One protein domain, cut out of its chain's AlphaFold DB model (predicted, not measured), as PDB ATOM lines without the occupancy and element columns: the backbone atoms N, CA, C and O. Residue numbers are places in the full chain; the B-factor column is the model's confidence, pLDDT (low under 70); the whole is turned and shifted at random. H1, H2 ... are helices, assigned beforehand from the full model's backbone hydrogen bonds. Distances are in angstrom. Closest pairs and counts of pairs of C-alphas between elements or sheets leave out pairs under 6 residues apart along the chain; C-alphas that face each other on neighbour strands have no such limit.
ATOM      1  N   GLU A   4     262.274 252.885 197.806       94.50
ATOM      2  CA  GLU A   4     260.871 253.187 198.084       94.50
ATOM      3  C   GLU A   4     259.924 252.204 197.390       94.50
ATOM      4  O   GLU A   4     258.885 251.865 197.953       94.50
ATOM      5  N   SER A   5     260.286 251.706 196.202       95.00
ATOM      6  CA  SER A   5     259.504 250.687 195.491       95.00
ATOM      7  C   SER A   5     259.491 249.357 196.247       95.00
ATOM      8  O   SER A   5     258.436 248.743 196.374       95.00
ATOM      9  N   ILE A   6     260.640 248.953 196.795       95.56
ATOM     10  CA  ILE A   6     260.763 247.727 197.595       95.56
ATOM     11  C   ILE A   6     259.984 247.849 198.905       95.56
ATOM     12  O   ILE A   6     259.238 246.948 199.274       95.56
ATOM     13  N   LEU A   7     260.087 248.985 199.599       95.44
ATOM     14  CA  LEU A   7     259.346 249.215 200.845       95.44
ATOM     15  C   LEU A   7     257.839 249.279 200.631       95.44
ATOM     16  O   LEU A   7     257.079 248.791 201.467       95.44
ATOM     17  N   ALA A   8     257.403 249.899 199.533       96.19
ATOM     18  CA  ALA A   8     255.996 249.938 199.173       96.19
ATOM     19  C   ALA A   8     255.463 248.516 198.977       96.19
ATOM     20  O   ALA A   8     254.463 248.169 199.602       96.19
ATOM     21  N   LYS A   9     256.180 247.681 198.212       95.75
ATOM     22  CA  LYS A   9     255.807 246.283 197.982       95.75
ATOM     23  C   LYS A   9     255.855 245.446 199.268       95.75
ATOM     24  O   LYS A   9     254.913 244.714 199.541       95.75
ATOM     25  N   LEU A  10     256.864 245.618 200.124       94.94
ATOM     26  CA  LEU A  10     256.935 244.931 201.421       94.94
ATOM     27  C   LEU A  10     255.769 245.317 202.352       94.94
ATOM     28  O   LEU A  10     255.259 244.492 203.107       94.94
ATOM     29  N   ASN A  11     255.308 246.568 202.295       94.69
ATOM     30  CA  ASN A  11     254.126 247.006 203.037       94.69
ATOM     31  C   ASN A  11     252.804 246.523 202.414       94.69
ATOM     32  O   ASN A  11     251.817 246.428 203.139       94.69
ATOM     33  N   GLU A  12     252.754 246.281 201.103       95.06
ATOM     34  CA  GLU A  12     251.634 245.594 200.444       95.06
ATOM     35  C   GLU A  12     251.558 244.147 200.929       95.06
ATOM     36  O   GLU A  12     250.557 243.802 201.546       95.06
ATOM     37  N   LEU A  13     252.659 243.390 200.847       92.38
ATOM     38  CA  LEU A  13     252.769 242.024 201.379       92.38
ATOM     39  C   LEU A  13     252.285 241.932 202.832       92.38
ATOM     40  O   LEU A  13     251.452 241.105 203.182       92.38
ATOM     41  N   ARG A  14     252.725 242.866 203.686       93.06
ATOM     42  CA  ARG A  14     252.276 242.945 205.086       93.06
ATOM     43  C   ARG A  14     250.758 243.099 205.233       93.06
ATOM     44  O   ARG A  14     250.192 242.652 206.226       93.06
ATOM     45  N   LYS A  15     250.105 243.817 204.318       92.25
ATOM     46  CA  LYS A  15     248.645 243.994 204.326       92.25
ATOM     47  C   LYS A  15     247.933 242.784 203.739       92.25
ATOM     48  O   LYS A  15     246.834 242.490 204.201       92.25
ATOM     49  N   ASP A  16     248.539 242.131 202.757       91.19
ATOM     50  CA  ASP A  16     247.971 240.975 202.069       91.19
ATOM     51  C   ASP A  16     247.958 239.743 202.984       91.19
ATOM     52  O   ASP A  16     246.949 239.051 203.045       91.19
ATOM     53  N   CYS A  17     248.981 239.565 203.825       88.81
ATOM     54  CA  CYS A  17     249.027 238.514 204.853       88.81
ATOM     55  C   CYS A  17     248.108 238.774 206.067       88.81
ATOM     56  O   CYS A  17     248.160 238.051 207.061       88.81
ATOM     57  N   LYS A  18     247.291 239.837 206.066       86.38
ATOM     58  CA  LYS A  18     246.479 240.205 207.234       86.38
ATOM     59  C   LYS A  18     245.426 239.136 207.547       86.38
ATOM     60  O   LYS A  18     244.558 238.852 206.727       86.38
ATOM     61  N   GLY A  19     245.412 238.652 208.789       82.06
ATOM     62  CA  GLY A  19     244.539 237.570 209.254       82.06
ATOM     63  C   GLY A  19     245.221 236.200 209.284       82.06
ATOM     64  O   GLY A  19     244.660 235.260 209.848       82.06
ATOM     65  N   GLU A  20     246.437 236.089 208.747       79.56
ATOM     66  CA  GLU A  20     247.285 234.903 208.840       79.56
ATOM     67  C   GLU A  20     248.231 235.064 210.030       79.56
ATOM     68  O   GLU A  20     249.352 235.523 209.879       79.56
ATOM     69  N   ASN A  21     247.770 234.732 211.239       81.75
ATOM     70  CA  ASN A  21     248.425 235.151 212.488       81.75
ATOM     71  C   ASN A  21     249.952 234.939 212.551       81.75
ATOM     72  O   ASN A  21     250.631 235.775 213.131       81.75
ATOM     73  N   GLU A  22     250.505 233.859 211.998       85.25
ATOM     74  CA  GLU A  22     251.958 233.614 212.023       85.25
ATOM     75  C   GLU A  22     252.695 234.371 210.903       85.25
ATOM     76  O   GLU A  22     253.693 235.049 211.161       85.25
ATOM     77  N   ILE A  23     252.166 234.332 209.675       90.00
ATOM     78  CA  ILE A  23     252.749 234.993 208.497       90.00
ATOM     79  C   ILE A  23     252.653 236.518 208.634       90.00
ATOM     80  O   ILE A  23     253.639 237.228 208.435       90.00
ATOM     81  N   GLU A  24     251.499 237.028 209.067       91.19
ATOM     82  CA  GLU A  24     251.269 238.443 209.360       91.19
ATOM     83  C   GLU A  24     252.316 238.976 210.341       91.19
ATOM     84  O   GLU A  24     252.903 240.030 210.100       91.19
ATOM     85  N   GLN A  25     252.575 238.248 211.433       91.31
ATOM     86  CA  GLN A  25     253.547 238.663 212.445       91.31
ATOM     87  C   GLN A  25     254.974 238.641 211.893       91.31
ATOM     88  O   GLN A  25     255.718 239.602 212.102       91.31
ATOM     89  N   ALA A  26     255.350 237.608 211.134       93.62
ATOM     90  CA  ALA A  26     256.662 237.534 210.496       93.62
ATOM     91  C   ALA A  26     256.895 238.722 209.547       93.62
ATOM     92  O   ALA A  26     257.880 239.455 209.689       93.62
ATOM     93  N   VAL A  27     255.961 238.973 208.624       94.31
ATOM     94  CA  VAL A  27     256.066 240.072 207.652       94.31
ATOM     95  C   VAL A  27     256.013 241.431 208.345       94.31
ATOM     96  O   VAL A  27     256.752 242.347 207.976       94.31
ATOM     97  N   TYR A  28     255.208 241.566 209.401       95.06
ATOM     98  CA  TYR A  28     255.166 242.767 210.229       95.06
ATOM     99  C   TYR A  28     256.521 243.072 210.879       95.06
ATOM    100  O   TYR A  28     257.031 244.186 210.729       95.06
ATOM    101  N   HIS A  29     257.134 242.100 211.558       95.56
ATOM    102  CA  HIS A  29     258.409 242.302 212.246       95.56
ATOM    103  C   HIS A  29     259.557 242.582 211.282       95.56
ATOM    104  O   HIS A  29     260.373 243.468 211.545       95.56
ATOM    105  N   VAL A  30     259.591 241.902 210.137       96.94
ATOM    106  CA  VAL A  30     260.576 242.187 209.091       96.94
ATOM    107  C   VAL A  30     260.380 243.588 208.520       96.94
ATOM    108  O   VAL A  30     261.347 244.341 208.422       96.94
ATOM    109  N   PHE A  31     259.145 243.990 208.209       96.69
ATOM    110  CA  PHE A  31     258.862 245.344 207.733       96.69
ATOM    111  C   PHE A  31     259.305 246.411 208.743       96.69
ATOM    112  O   PHE A  31     259.951 247.394 208.367       96.69
ATOM    113  N   CYS A  32     258.994 246.222 210.029       95.94
ATOM    114  CA  CYS A  32     259.416 247.133 211.088       95.94
ATOM    115  C   CYS A  32     260.941 247.201 211.219       95.94
ATOM    116  O   CYS A  32     261.485 248.299 211.340       95.94
ATOM    117  N   PHE A  33     261.635 246.064 211.158       97.12
ATOM    118  CA  PHE A  33     263.092 246.022 211.228       97.12
ATOM    119  C   PHE A  33     263.757 246.689 210.019       97.12
ATOM    120  O   PHE A  33     264.631 247.537 210.183       97.12
ATOM    121  N   VAL A  34     263.300 246.384 208.803       96.88
ATOM    122  CA  VAL A  34     263.785 247.022 207.571       96.88
ATOM    123  C   VAL A  34     263.548 248.534 207.611       96.88
ATOM    124  O   VAL A  34     264.428 249.307 207.236       96.88
ATOM    125  N   SER A  35     262.395 248.971 208.123       95.31
ATOM    126  CA  SER A  35     262.086 250.395 208.305       95.31
ATOM    127  C   SER A  35     262.992 251.058 209.346       95.31
ATOM    128  O   SER A  35     263.390 252.208 209.178       95.31
ATOM    129  N   TYR A  36     263.341 250.344 210.418       95.06
ATOM    130  CA  TYR A  36     264.299 250.818 211.416       95.06
ATOM    131  C   TYR A  36     265.712 250.962 210.823       95.06
ATOM    132  O   TYR A  36     266.383 251.968 211.050       95.06
ATOM    133  N   GLU A  37     266.136 250.009 209.993       96.31
ATOM    134  CA  GLU A  37     267.426 250.013 209.294       96.31
ATOM    135  C   GLU A  37     267.366 250.690 207.908       96.31
ATOM    136  O   GLU A  37     268.210 250.422 207.050       96.31
ATOM    137  N   ILE A  38     266.412 251.601 207.671       95.75
ATOM    138  CA  ILE A  38     266.110 252.154 206.338       95.75
ATOM    139  C   ILE A  38     267.333 252.690 205.584       95.75
ATOM    140  O   ILE A  38     267.495 252.430 204.398       95.75
ATOM    141  N   ASN A  39     268.239 253.398 206.261       96.44
ATOM    142  CA  ASN A  39     269.444 253.938 205.623       96.44
ATOM    143  C   ASN A  39     270.406 252.828 205.170       96.44
ATOM    144  O   ASN A  39     271.076 252.952 204.145       96.44
ATOM    145  N   SER A  40     270.492 251.749 205.947       96.81
ATOM    146  CA  SER A  40     271.291 250.567 205.621       96.81
ATOM    147  C   SER A  40     270.650 249.807 204.461       96.81
ATOM    148  O   SER A  40     271.319 249.475 203.484       96.81
ATOM    149  N   PHE A  41     269.328 249.630 204.517       97.38
ATOM    150  CA  PHE A  41     268.555 248.969 203.474       97.38
ATOM    151  C   PHE A  41     268.606 249.719 202.138       97.38
ATOM    152  O   PHE A  41     268.843 249.107 201.102       97.38
ATOM    153  N   ALA A  42     268.480 251.049 202.152       97.12
ATOM    154  CA  ALA A  42     268.605 251.880 200.957       97.12
ATOM    155  C   ALA A  42     269.986 251.736 200.304       97.12
ATOM    156  O   ALA A  42     270.085 251.498 199.104       97.12
ATOM    157  N   ASN A  43     271.061 251.785 201.095       97.06
ATOM    158  CA  ASN A  43     272.413 251.571 200.578       97.06
ATOM    159  C   ASN A  43     272.619 250.160 200.014       97.06
ATOM    160  O   ASN A  43     273.314 249.998 199.010       97.06
ATOM    161  N   PHE A  44     272.008 249.151 200.630       97.38
ATOM    162  CA  PHE A  44     272.036 247.789 200.119       97.38
ATOM    163  C   PHE A  44     271.312 247.671 198.770       97.38
ATOM    164  O   PHE A  44     271.901 247.189 197.806       97.38
ATOM    165  N   VAL A  45     270.078 248.169 198.666       96.50
ATOM    166  CA  VAL A  45     269.247 248.050 197.454       96.50
ATOM    167  C   VAL A  45     269.771 248.906 196.298       96.50
ATOM    168  O   VAL A  45     269.775 248.468 195.148       96.50
ATOM    169  N   GLU A  46     270.188 250.140 196.577       97.00
ATOM    170  CA  GLU A  46     270.493 251.125 195.533       97.00
ATOM    171  C   GLU A  46     271.969 251.132 195.141       97.00
ATOM    172  O   GLU A  46     272.293 251.307 193.967       97.00
ATOM    173  N   ASN A  47     272.855 250.910 196.115       96.50
ATOM    174  CA  ASN A  47     274.305 251.011 195.935       96.50
ATOM    175  C   ASN A  47     275.019 249.655 196.048       96.50
ATOM    176  O   ASN A  47     276.242 249.607 195.918       96.50
ATOM    177  N   ASN A  48     274.284 248.561 196.287       94.50
ATOM    178  CA  ASN A  48     274.828 247.214 196.490       94.50
ATOM    179  C   ASN A  48     275.878 247.151 197.620       94.50
ATOM    180  O   ASN A  48     276.861 246.411 197.553       94.50
ATOM    181  N   ILE A  49     275.693 247.974 198.658       96.62
ATOM    182  CA  ILE A  49     276.572 248.005 199.828       96.62
ATOM    183  C   ILE A  49     276.034 247.015 200.857       96.62
ATOM    184  O   ILE A  49     274.987 247.236 201.462       96.62
ATOM    185  N   GLN A  50     276.768 245.926 201.074       95.19
ATOM    186  CA  GLN A  50     276.407 244.910 202.057       95.19
ATOM    187  C   GLN A  50     276.384 245.501 203.482       95.19
ATOM    188  O   GLN A  50     277.386 246.087 203.916       95.19
ATOM    189  N   PRO A  51     275.283 245.330 204.237       95.19
ATOM    190  CA  PRO A  51     275.215 245.766 205.623       95.19
ATOM    191  C   PRO A  51     276.045 244.836 206.522       95.19
ATOM    192  O   PRO A  51     276.385 243.711 206.151       95.19
ATOM    193  N   LYS A  52     276.400 245.309 207.718       92.25
ATOM    194  CA  LYS A  52     277.190 244.544 208.690       92.25
ATOM    195  C   LYS A  52     276.489 244.540 210.036       92.25
ATOM    196  O   LYS A  52     276.020 245.597 210.457       92.25
ATOM    197  N   ASN A  53     276.492 243.383 210.700       88.88
ATOM    198  CA  ASN A  53     276.002 243.266 212.069       88.88
ATOM    199  C   ASN A  53     276.719 244.263 212.990       88.88
ATOM    200  O   ASN A  53     277.940 244.439 212.917       88.88
ATOM    201  N   LYS A  54     275.945 244.897 213.868       87.50
ATOM    202  CA  LYS A  54     276.426 245.765 214.948       87.50
ATOM    203  C   LYS A  54     276.692 244.957 216.216       87.50
ATOM    204  O   LYS A  54     277.495 245.378 217.047       87.50
ATOM    205  N   ILE A  55     276.010 243.822 216.371       82.19
ATOM    206  CA  ILE A  55     276.110 242.931 217.529       82.19
ATOM    207  C   ILE A  55     276.899 241.663 217.162       82.19
ATOM    208  O   ILE A  55     276.945 241.244 216.006       82.19
ATOM    209  N   ASN A  56     277.568 241.078 218.158       80.56
ATOM    210  CA  ASN A  56     278.403 239.890 217.995       80.56
ATOM    211  C   ASN A  56     277.594 238.644 217.610       80.56
ATOM    212  O   ASN A  56     276.430 238.490 217.982       80.56
ATOM    213  N   GLU A  57     278.276 237.722 216.931       77.38
ATOM    214  CA  GLU A  57     277.721 236.442 216.504       77.38
ATOM    215  C   GLU A  57     277.244 235.609 217.705       77.38
ATOM    216  O   GLU A  57     277.948 235.444 218.704       77.38
ATOM    217  N   SER A  58     276.025 235.083 217.612       78.12
ATOM    218  CA  SER A  58     275.431 234.142 218.569       78.12
ATOM    219  C   SER A  58     274.748 233.008 217.797       78.12
ATOM    220  O   SER A  58     274.608 233.104 216.583       78.12
ATOM    221  N   PRO A  59     274.341 231.895 218.420       88.00
ATOM    222  CA  PRO A  59     273.495 230.931 217.724       88.00
ATOM    223  C   PRO A  59     272.201 231.601 217.240       88.00
ATOM    224  O   PRO A  59     271.630 232.433 217.957       88.00
ATOM    225  N   ILE A  60     271.759 231.250 216.031       89.25
ATOM    226  CA  ILE A  60     270.469 231.702 215.504       89.25
ATOM    227  C   ILE A  60     269.365 231.084 216.373       89.25
ATOM    228  O   ILE A  60     269.432 229.920 216.765       89.25
ATOM    229  N   SER A  61     268.391 231.898 216.756       92.06
ATOM    230  CA  SER A  61     267.245 231.513 217.561       92.06
ATOM    231  C   SER A  61     266.168 230.915 216.674       92.06
ATOM    232  O   SER A  61     265.984 231.339 215.535       92.06
ATOM    233  N   GLN A  62     265.388 230.001 217.245       92.94
ATOM    234  CA  GLN A  62     264.268 229.369 216.554       92.94
ATOM    235  C   GLN A  62     263.295 230.393 215.940       92.94
ATOM    236  O   GLN A  62     262.920 230.253 214.788       92.94
ATOM    237  N   ASN A  63     262.955 231.468 216.662       91.44
ATOM    238  CA  ASN A  63     262.071 232.522 216.144       91.44
ATOM    239  C   ASN A  63     262.661 233.218 214.898       91.44
ATOM    240  O   ASN A  63     261.957 233.518 213.939       91.44
ATOM    241  N   THR A  64     263.978 233.448 214.885       94.06
ATOM    242  CA  THR A  64     264.650 234.019 213.709       94.06
ATOM    243  C   THR A  64     264.591 233.041 212.537       94.06
ATOM    244  O   THR A  64     264.248 233.442 211.429       94.06
ATOM    245  N   GLU A  65     264.867 231.756 212.771       94.75
ATOM    246  CA  GLU A  65     264.780 230.715 211.737       94.75
ATOM    247  C   GLU A  65     263.361 230.580 211.165       94.75
ATOM    248  O   GLU A  65     263.199 230.484 209.950       94.75
ATOM    249  N   GLU A  66     262.334 230.628 212.016       94.38
ATOM    250  CA  GLU A  66     260.925 230.558 211.617       94.38
ATOM    251  C   GLU A  66     260.532 231.731 210.710       94.38
ATOM    252  O   GLU A  66     259.928 231.513 209.661       94.38
ATOM    253  N   ILE A  67     260.944 232.962 211.030       95.31
ATOM    254  CA  ILE A  67     260.674 234.125 210.168       95.31
ATOM    255  C   ILE A  67     261.386 234.003 208.815       95.31
ATOM    256  O   ILE A  67     260.794 234.305 207.778       95.31
ATOM    257  N   PHE A  68     262.645 233.552 208.801       95.31
ATOM    258  CA  PHE A  68     263.372 233.321 207.547       95.31
ATOM    259  C   PHE A  68     262.676 232.262 206.695       95.31
ATOM    260  O   PHE A  68     262.568 232.429 205.480       95.31
ATOM    261  N   LYS A  69     262.176 231.200 207.331       95.12
ATOM    262  CA  LYS A  69     261.417 230.150 206.663       95.12
ATOM    263  C   LYS A  69     260.132 230.698 206.041       95.12
ATOM    264  O   LYS A  69     259.921 230.457 204.861       95.12
ATOM    265  N   VAL A  70     259.343 231.487 206.774       94.25
ATOM    266  CA  VAL A  70     258.120 232.117 206.237       94.25
ATOM    267  C   VAL A  70     258.429 232.970 205.006       94.25
ATOM    268  O   VAL A  70     257.760 232.854 203.988       94.25
ATOM    269  N   PHE A  71     259.468 233.807 205.057       94.00
ATOM    270  CA  PHE A  71     259.843 234.634 203.904       94.00
ATOM    271  C   PHE A  71     260.348 233.814 202.714       94.00
ATOM    272  O   PHE A  71     260.129 234.206 201.569       94.00
ATOM    273  N   GLN A  72     261.036 232.702 202.974       94.06
ATOM    274  CA  GLN A  72     261.467 231.788 201.924       94.06
ATOM    275  C   GLN A  72     260.267 231.073 201.291       94.06
ATOM    276  O   GLN A  72     260.194 231.036 200.071       94.06
ATOM    277  N   GLU A  73     259.303 230.603 202.088       93.25
ATOM    278  CA  GLU A  73     258.059 229.990 201.600       93.25
ATOM    279  C   GLU A  73     257.237 230.979 200.765       93.25
ATOM    280  O   GLU A  73     256.873 230.655 199.640       93.25
ATOM    281  N   LEU A  74     257.052 232.219 201.238       92.06
ATOM    282  CA  LEU A  74     256.395 233.273 200.455       92.06
ATOM    283  C   LEU A  74     257.102 233.504 199.115       92.06
ATOM    284  O   LEU A  74     256.449 233.646 198.085       92.06
ATOM    285  N   LYS A  75     258.443 233.520 199.110       92.12
ATOM    286  CA  LYS A  75     259.221 233.706 197.880       92.12
ATOM    287  C   LYS A  75     259.056 232.530 196.921       92.12
ATOM    288  O   LYS A  75     258.986 232.762 195.722       92.12
ATOM    289  N   ASP A  76     259.002 231.308 197.443       90.50
ATOM    290  CA  ASP A  76     258.843 230.084 196.655       90.50
ATOM    291  C   ASP A  76     257.411 229.930 196.098       90.50
ATOM    292  O   ASP A  76     257.214 229.288 195.068       90.50
ATOM    293  N   GLU A  77     256.407 230.521 196.755       88.75
ATOM    294  CA  GLU A  77     255.020 230.571 196.271       88.75
ATOM    295  C   GLU A  77     254.814 231.590 195.141       88.75
ATOM    296  O   GLU A  77     253.942 231.410 194.282       88.75
ATOM    297  N   ILE A  78     255.622 232.652 195.109       82.94
ATOM    298  CA  ILE A  78     255.599 233.631 194.025       82.94
ATOM    299  C   ILE A  78     256.337 233.047 192.823       82.94
ATOM    300  O   ILE A  78     257.513 232.719 192.898       82.94
ATOM    301  N   SER A  79     255.587 232.938 191.722       66.56
ATOM    302  CA  SER A  79     255.974 232.592 190.345       66.56
ATOM    303  C   SER A  79     257.486 232.496 190.055       66.56
ATOM    304  O   SER A  79     258.229 233.427 190.354       66.56
ATOM    305  N   ASP A  80     257.890 231.489 189.264       70.00
ATOM    306  CA  ASP A  80     259.253 231.278 188.720       70.00
ATOM    307  C   ASP A  80     259.856 232.476 187.933       70.00
ATOM    308  O   ASP A  80     260.961 232.394 187.394       70.00
ATOM    309  N   ASN A  81     259.128 233.586 187.797       80.12
ATOM    310  CA  ASN A  81     259.612 234.824 187.211       80.12
ATOM    311  C   ASN A  81     260.405 235.668 188.223       80.12
ATOM    312  O   ASN A  81     259.849 236.523 188.914       80.12
ATOM    313  N   GLU A  82     261.729 235.502 188.216       82.88
ATOM    314  CA  GLU A  82     262.671 236.290 189.028       82.88
ATOM    315  C   GLU A  82     262.654 237.807 188.721       82.88
ATOM    316  O   GLU A  82     263.267 238.593 189.445       82.88
ATOM    317  N   GLU A  83     261.958 238.242 187.662       86.88
ATOM    318  CA  GLU A  83     261.774 239.659 187.331       86.88
ATOM    319  C   GLU A  83     260.562 240.301 188.035       86.88
ATOM    320  O   GLU A  83     260.402 241.525 187.963       86.88
ATOM    321  N   ASP A  84     259.707 239.522 188.715       91.19
ATOM    322  CA  ASP A  84     258.577 240.069 189.471       91.19
ATOM    323  C   ASP A  84     259.076 240.940 190.634       91.19
ATOM    324  O   ASP A  84     259.963 240.562 191.402       91.19
ATOM    325  N   LEU A  85     258.481 242.123 190.794       92.44
ATOM    326  CA  LEU A  85     258.806 243.027 191.890       92.44
ATOM    327  C   LEU A  85     258.567 242.374 193.256       92.44
ATOM    328  O   LEU A  85     259.283 242.691 194.204       92.44
ATOM    329  N   GLU A  86     257.575 241.491 193.371       93.44
ATOM    330  CA  GLU A  86     257.287 240.767 194.610       93.44
ATOM    331  C   GLU A  86     258.400 239.771 194.950       93.44
ATOM    332  O   GLU A  86     258.946 239.816 196.056       93.44
ATOM    333  N   PHE A  87     258.835 238.985 193.959       94.19
ATOM    334  CA  PHE A  87     259.983 238.087 194.079       94.19
ATOM    335  C   PHE A  87     261.251 238.862 194.454       94.19
ATOM    336  O   PHE A  87     261.918 238.542 195.438       94.19
ATOM    337  N   ILE A  88     261.557 239.937 193.718       94.69
ATOM    338  CA  ILE A  88     262.724 240.791 193.972       94.69
ATOM    339  C   ILE A  88     262.663 241.394 195.381       94.69
ATOM    340  O   ILE A  88     263.687 241.480 196.060       94.69
ATOM    341  N   THR A  89     261.477 241.806 195.838       95.69
ATOM    342  CA  THR A  89     261.279 242.352 197.187       95.69
ATOM    343  C   THR A  89     261.639 241.323 198.246       95.69
ATOM    344  O   THR A  89     262.476 241.608 199.102       95.69
ATOM    345  N   LEU A  90     261.074 240.117 198.170       95.19
ATOM    346  CA  LEU A  90     261.356 239.066 199.144       95.19
ATOM    347  C   LEU A  90     262.812 238.606 199.089       95.19
ATOM    348  O   LEU A  90     263.433 238.424 200.135       95.19
ATOM    349  N   ASP A  91     263.386 238.473 197.893       95.50
ATOM    350  CA  ASP A  91     264.776 238.062 197.721       95.50
ATOM    351  C   ASP A  91     265.760 239.079 198.319       95.50
ATOM    352  O   ASP A  91     266.660 238.712 199.081       95.50
ATOM    353  N   LEU A  92     265.567 240.373 198.040       96.25
ATOM    354  CA  LEU A  92     266.384 241.435 198.626       96.25
ATOM    355  C   LEU A  92     266.200 241.512 200.141       96.25
ATOM    356  O   LEU A  92     267.185 241.677 200.863       96.25
ATOM    357  N   THR A  93     264.973 241.372 200.641       96.62
ATOM    358  CA  THR A  93     264.707 241.366 202.081       96.62
ATOM    359  C   THR A  93     265.376 240.175 202.771       96.62
ATOM    360  O   THR A  93     266.064 240.382 203.767       96.62
ATOM    361  N   LEU A  94     265.280 238.960 202.224       96.56
ATOM    362  CA  LEU A  94     265.962 237.773 202.754       96.56
ATOM    363  C   LEU A  94     267.484 237.939 202.767       96.56
ATOM    364  O   LEU A  94     268.130 237.679 203.784       96.56
ATOM    365  N   LYS A  95     268.069 238.427 201.665       96.81
ATOM    366  CA  LYS A  95     269.509 238.722 201.592       96.81
ATOM    367  C   LYS A  95     269.913 239.739 202.654       96.81
ATOM    368  O   LYS A  95     270.862 239.502 203.398       96.81
ATOM    369  N   PHE A  96     269.170 240.834 202.775       97.44
ATOM    370  CA  PHE A  96     269.419 241.856 203.787       97.44
ATOM    371  C   PHE A  96     269.368 241.292 205.213       97.44
ATOM    372  O   PHE A  96     270.296 241.519 205.991       97.44
ATOM    373  N   LEU A  97     268.333 240.509 205.536       96.12
ATOM    374  CA  LEU A  97     268.198 239.856 206.836       96.12
ATOM    375  C   LEU A  97     269.354 238.895 207.103       96.12
ATOM    376  O   LEU A  97     269.895 238.917 208.199       96.12
ATOM    377  N   SER A  98     269.796 238.115 206.112       95.06
ATOM    378  CA  SER A  98     270.914 237.175 206.283       95.06
ATOM    379  C   SER A  98     272.239 237.857 206.648       95.06
ATOM    380  O   SER A  98     273.044 237.305 207.401       95.06
ATOM    381  N   PHE A  99     272.458 239.087 206.173       95.38
ATOM    382  CA  PHE A  99     273.620 239.889 206.556       95.38
ATOM    383  C   PHE A  99     273.488 240.500 207.953       95.38
ATOM    384  O   PHE A  99     274.502 240.788 208.590       95.38
ATOM    385  N   LEU A 100     272.254 240.691 208.420       95.50
ATOM    386  CA  LEU A 100     271.911 241.308 209.698       95.50
ATOM    387  C   LEU A 100     271.250 240.327 210.676       95.50
ATOM    388  O   LEU A 100     270.521 240.752 211.571       95.50
ATOM    389  N   THR A 101     271.497 239.022 210.526       95.00
ATOM    390  CA  THR A 101     270.813 237.969 211.293       95.00
ATOM    391  C   THR A 101     270.880 238.216 212.799       95.00
ATOM    392  O   THR A 101     269.885 238.042 213.500       95.00
ATOM    393  N   TYR A 102     272.026 238.678 213.307       93.38
ATOM    394  CA  TYR A 102     272.207 238.920 214.739       93.38
ATOM    395  C   TYR A 102     271.523 240.195 215.207       93.38
ATOM    396  O   TYR A 102     270.874 240.185 216.250       93.38
ATOM    397  N   ASP A 103     271.597 241.270 214.428       94.50
ATOM    398  CA  ASP A 103     270.877 242.501 214.751       94.50
ATOM    399  C   ASP A 103     269.355 242.285 214.711       94.50
ATOM    400  O   ASP A 103     268.638 242.786 215.579       94.50
ATOM    401  N   PHE A 104     268.858 241.497 213.751       95.62
ATOM    402  CA  PHE A 104     267.443 241.149 213.649       95.62
ATOM    403  C   PHE A 104     266.988 240.277 214.820       95.62
ATOM    404  O   PHE A 104     265.983 240.572 215.461       95.62
ATOM    405  N   GLN A 105     267.767 239.257 215.178       94.75
ATOM    406  CA  GLN A 105     267.508 238.445 216.363       94.75
ATOM    407  C   GLN A 105     267.438 239.289 217.643       94.75
ATOM    408  O   GLN A 105     266.553 239.102 218.479       94.75
ATOM    409  N   GLU A 106     268.368 240.222 217.821       93.75
ATOM    410  CA  GLU A 106     268.387 241.118 218.978       93.75
ATOM    411  C   GLU A 106     267.242 242.133 218.955       93.75
ATOM    412  O   GLU A 106     266.786 242.570 220.013       93.75
ATOM    413  N   TYR A 107     266.748 242.498 217.771       93.94
ATOM    414  CA  TYR A 107     265.503 243.242 217.622       93.94
ATOM    415  C   TYR A 107     264.306 242.416 218.111       93.94
ATOM    416  O   TYR A 107     263.557 242.907 218.951       93.94
ATOM    417  N   LEU A 108     264.172 241.158 217.677       92.88
ATOM    418  CA  LEU A 108     263.061 240.285 218.069       92.88
ATOM    419  C   LEU A 108     263.001 240.037 219.583       92.88
ATOM    420  O   LEU A 108     261.916 239.950 220.141       92.88
ATOM    421  N   LYS A 109     264.147 239.974 220.274       91.06
ATOM    422  CA  LYS A 109     264.205 239.810 221.743       91.06
ATOM    423  C   LYS A 109     263.613 240.981 222.536       91.06
ATOM    424  O   LYS A 109     263.400 240.844 223.739       91.06
ATOM    425  N   LYS A 110     263.447 242.152 221.916       86.06
ATOM    426  CA  LYS A 110     262.970 243.381 222.580       86.06
ATOM    427  C   LYS A 110     261.455 243.559 222.500       86.06
ATOM    428  O   LYS A 110     260.954 244.560 223.011       86.06
TER     429      LYS A 110
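What this domain is: This is residues 4 to 110 of the 111 residues of an uncharacterized protein of Nitrospinae bacterium (UniProt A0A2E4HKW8). Two helical hairpins, H1 with H2 and H4 with H5, are laid one over the other with their helices crossed, H5 over H1 and H4 over H2. Two shorter helices complete the shape: H3 turns off the end of H2, and H6 turns off the end of H5 about perpendicular to it and meets H4 at residue 64 alone, while residues 48 to 61 run along the outside from H3 to H4. The printed part has 107 residues with six named helices, H1 to H6 in order along the chain, and no named strand; the class is all helix. It is compact, with a radius of gyration of the C-alphas of 13.1 A, and rounded, spanning 36 by 34 by 22 A.

Where its parts are: H1, residues 4 to 16, begins at C-alpha 4 (260.871, 253.187, 198.084) and is 18.2 A long from first to last C-alpha. H2, residues 21 to 36, is 22.3 A long and ends at C-alpha 36 (264.299, 250.818, 211.416). H3 is residues 38 to 47, 13.3 A. H4, residues 62 to 77, is 22.3 A long, and H5, residues 85 to 99, is 21.1 A long. H6, residues 101 to 108, 10.6 A, ends at C-alpha 108 (263.061, 240.285, 218.069).

How they stand to each other: H1 and H2 form a hairpin at a shallow tilt of 21 degrees; their closest C-alphas, those of Arg 14 and Val 27, are 5.4 A apart. H4 and H5 form another, at 25 degrees, closest at the C-alphas of Lys 75 and Phe 87, 5.8 A. Between the hairpins, H1 touches H5 about perpendicular at 81 degrees, with the C-alphas of Ile 6 and Thr 89 closest at 5.4 A. H2 touches H4 at 81 degrees too, through its residues 23 to 27 alone, with the C-alphas of Ala 26 and Ile 67 closest at 5.3 A. H3 and H5 only just touch, with 3 pairs of C-alphas within 8 A, the closest being Phe 41 and Phe 96 at 7.2 A. H6 touches H4 at residue 64 of H4 alone, where the C-alphas of Thr 64 and Gln 105 are 5.9 A apart. H1 and H4 are apart, as are H3 and H6. Every O i to N i+4 pair is within hydrogen-bond range in H1, H3, H4, H5 and H6; in H2 it is 11 of 12.

The domain as a whole: The two C-alphas farthest apart, those of Asn 81 and Lys 110, are 36.5 A apart. The printed part has no cut. The link from H3 to H4, 14 residues, is long, and its C-alphas lie 13 to 20 A from the mean of all C-alphas. The mean pLDDT of the printed part is 92.2, and residue 79 is under 70.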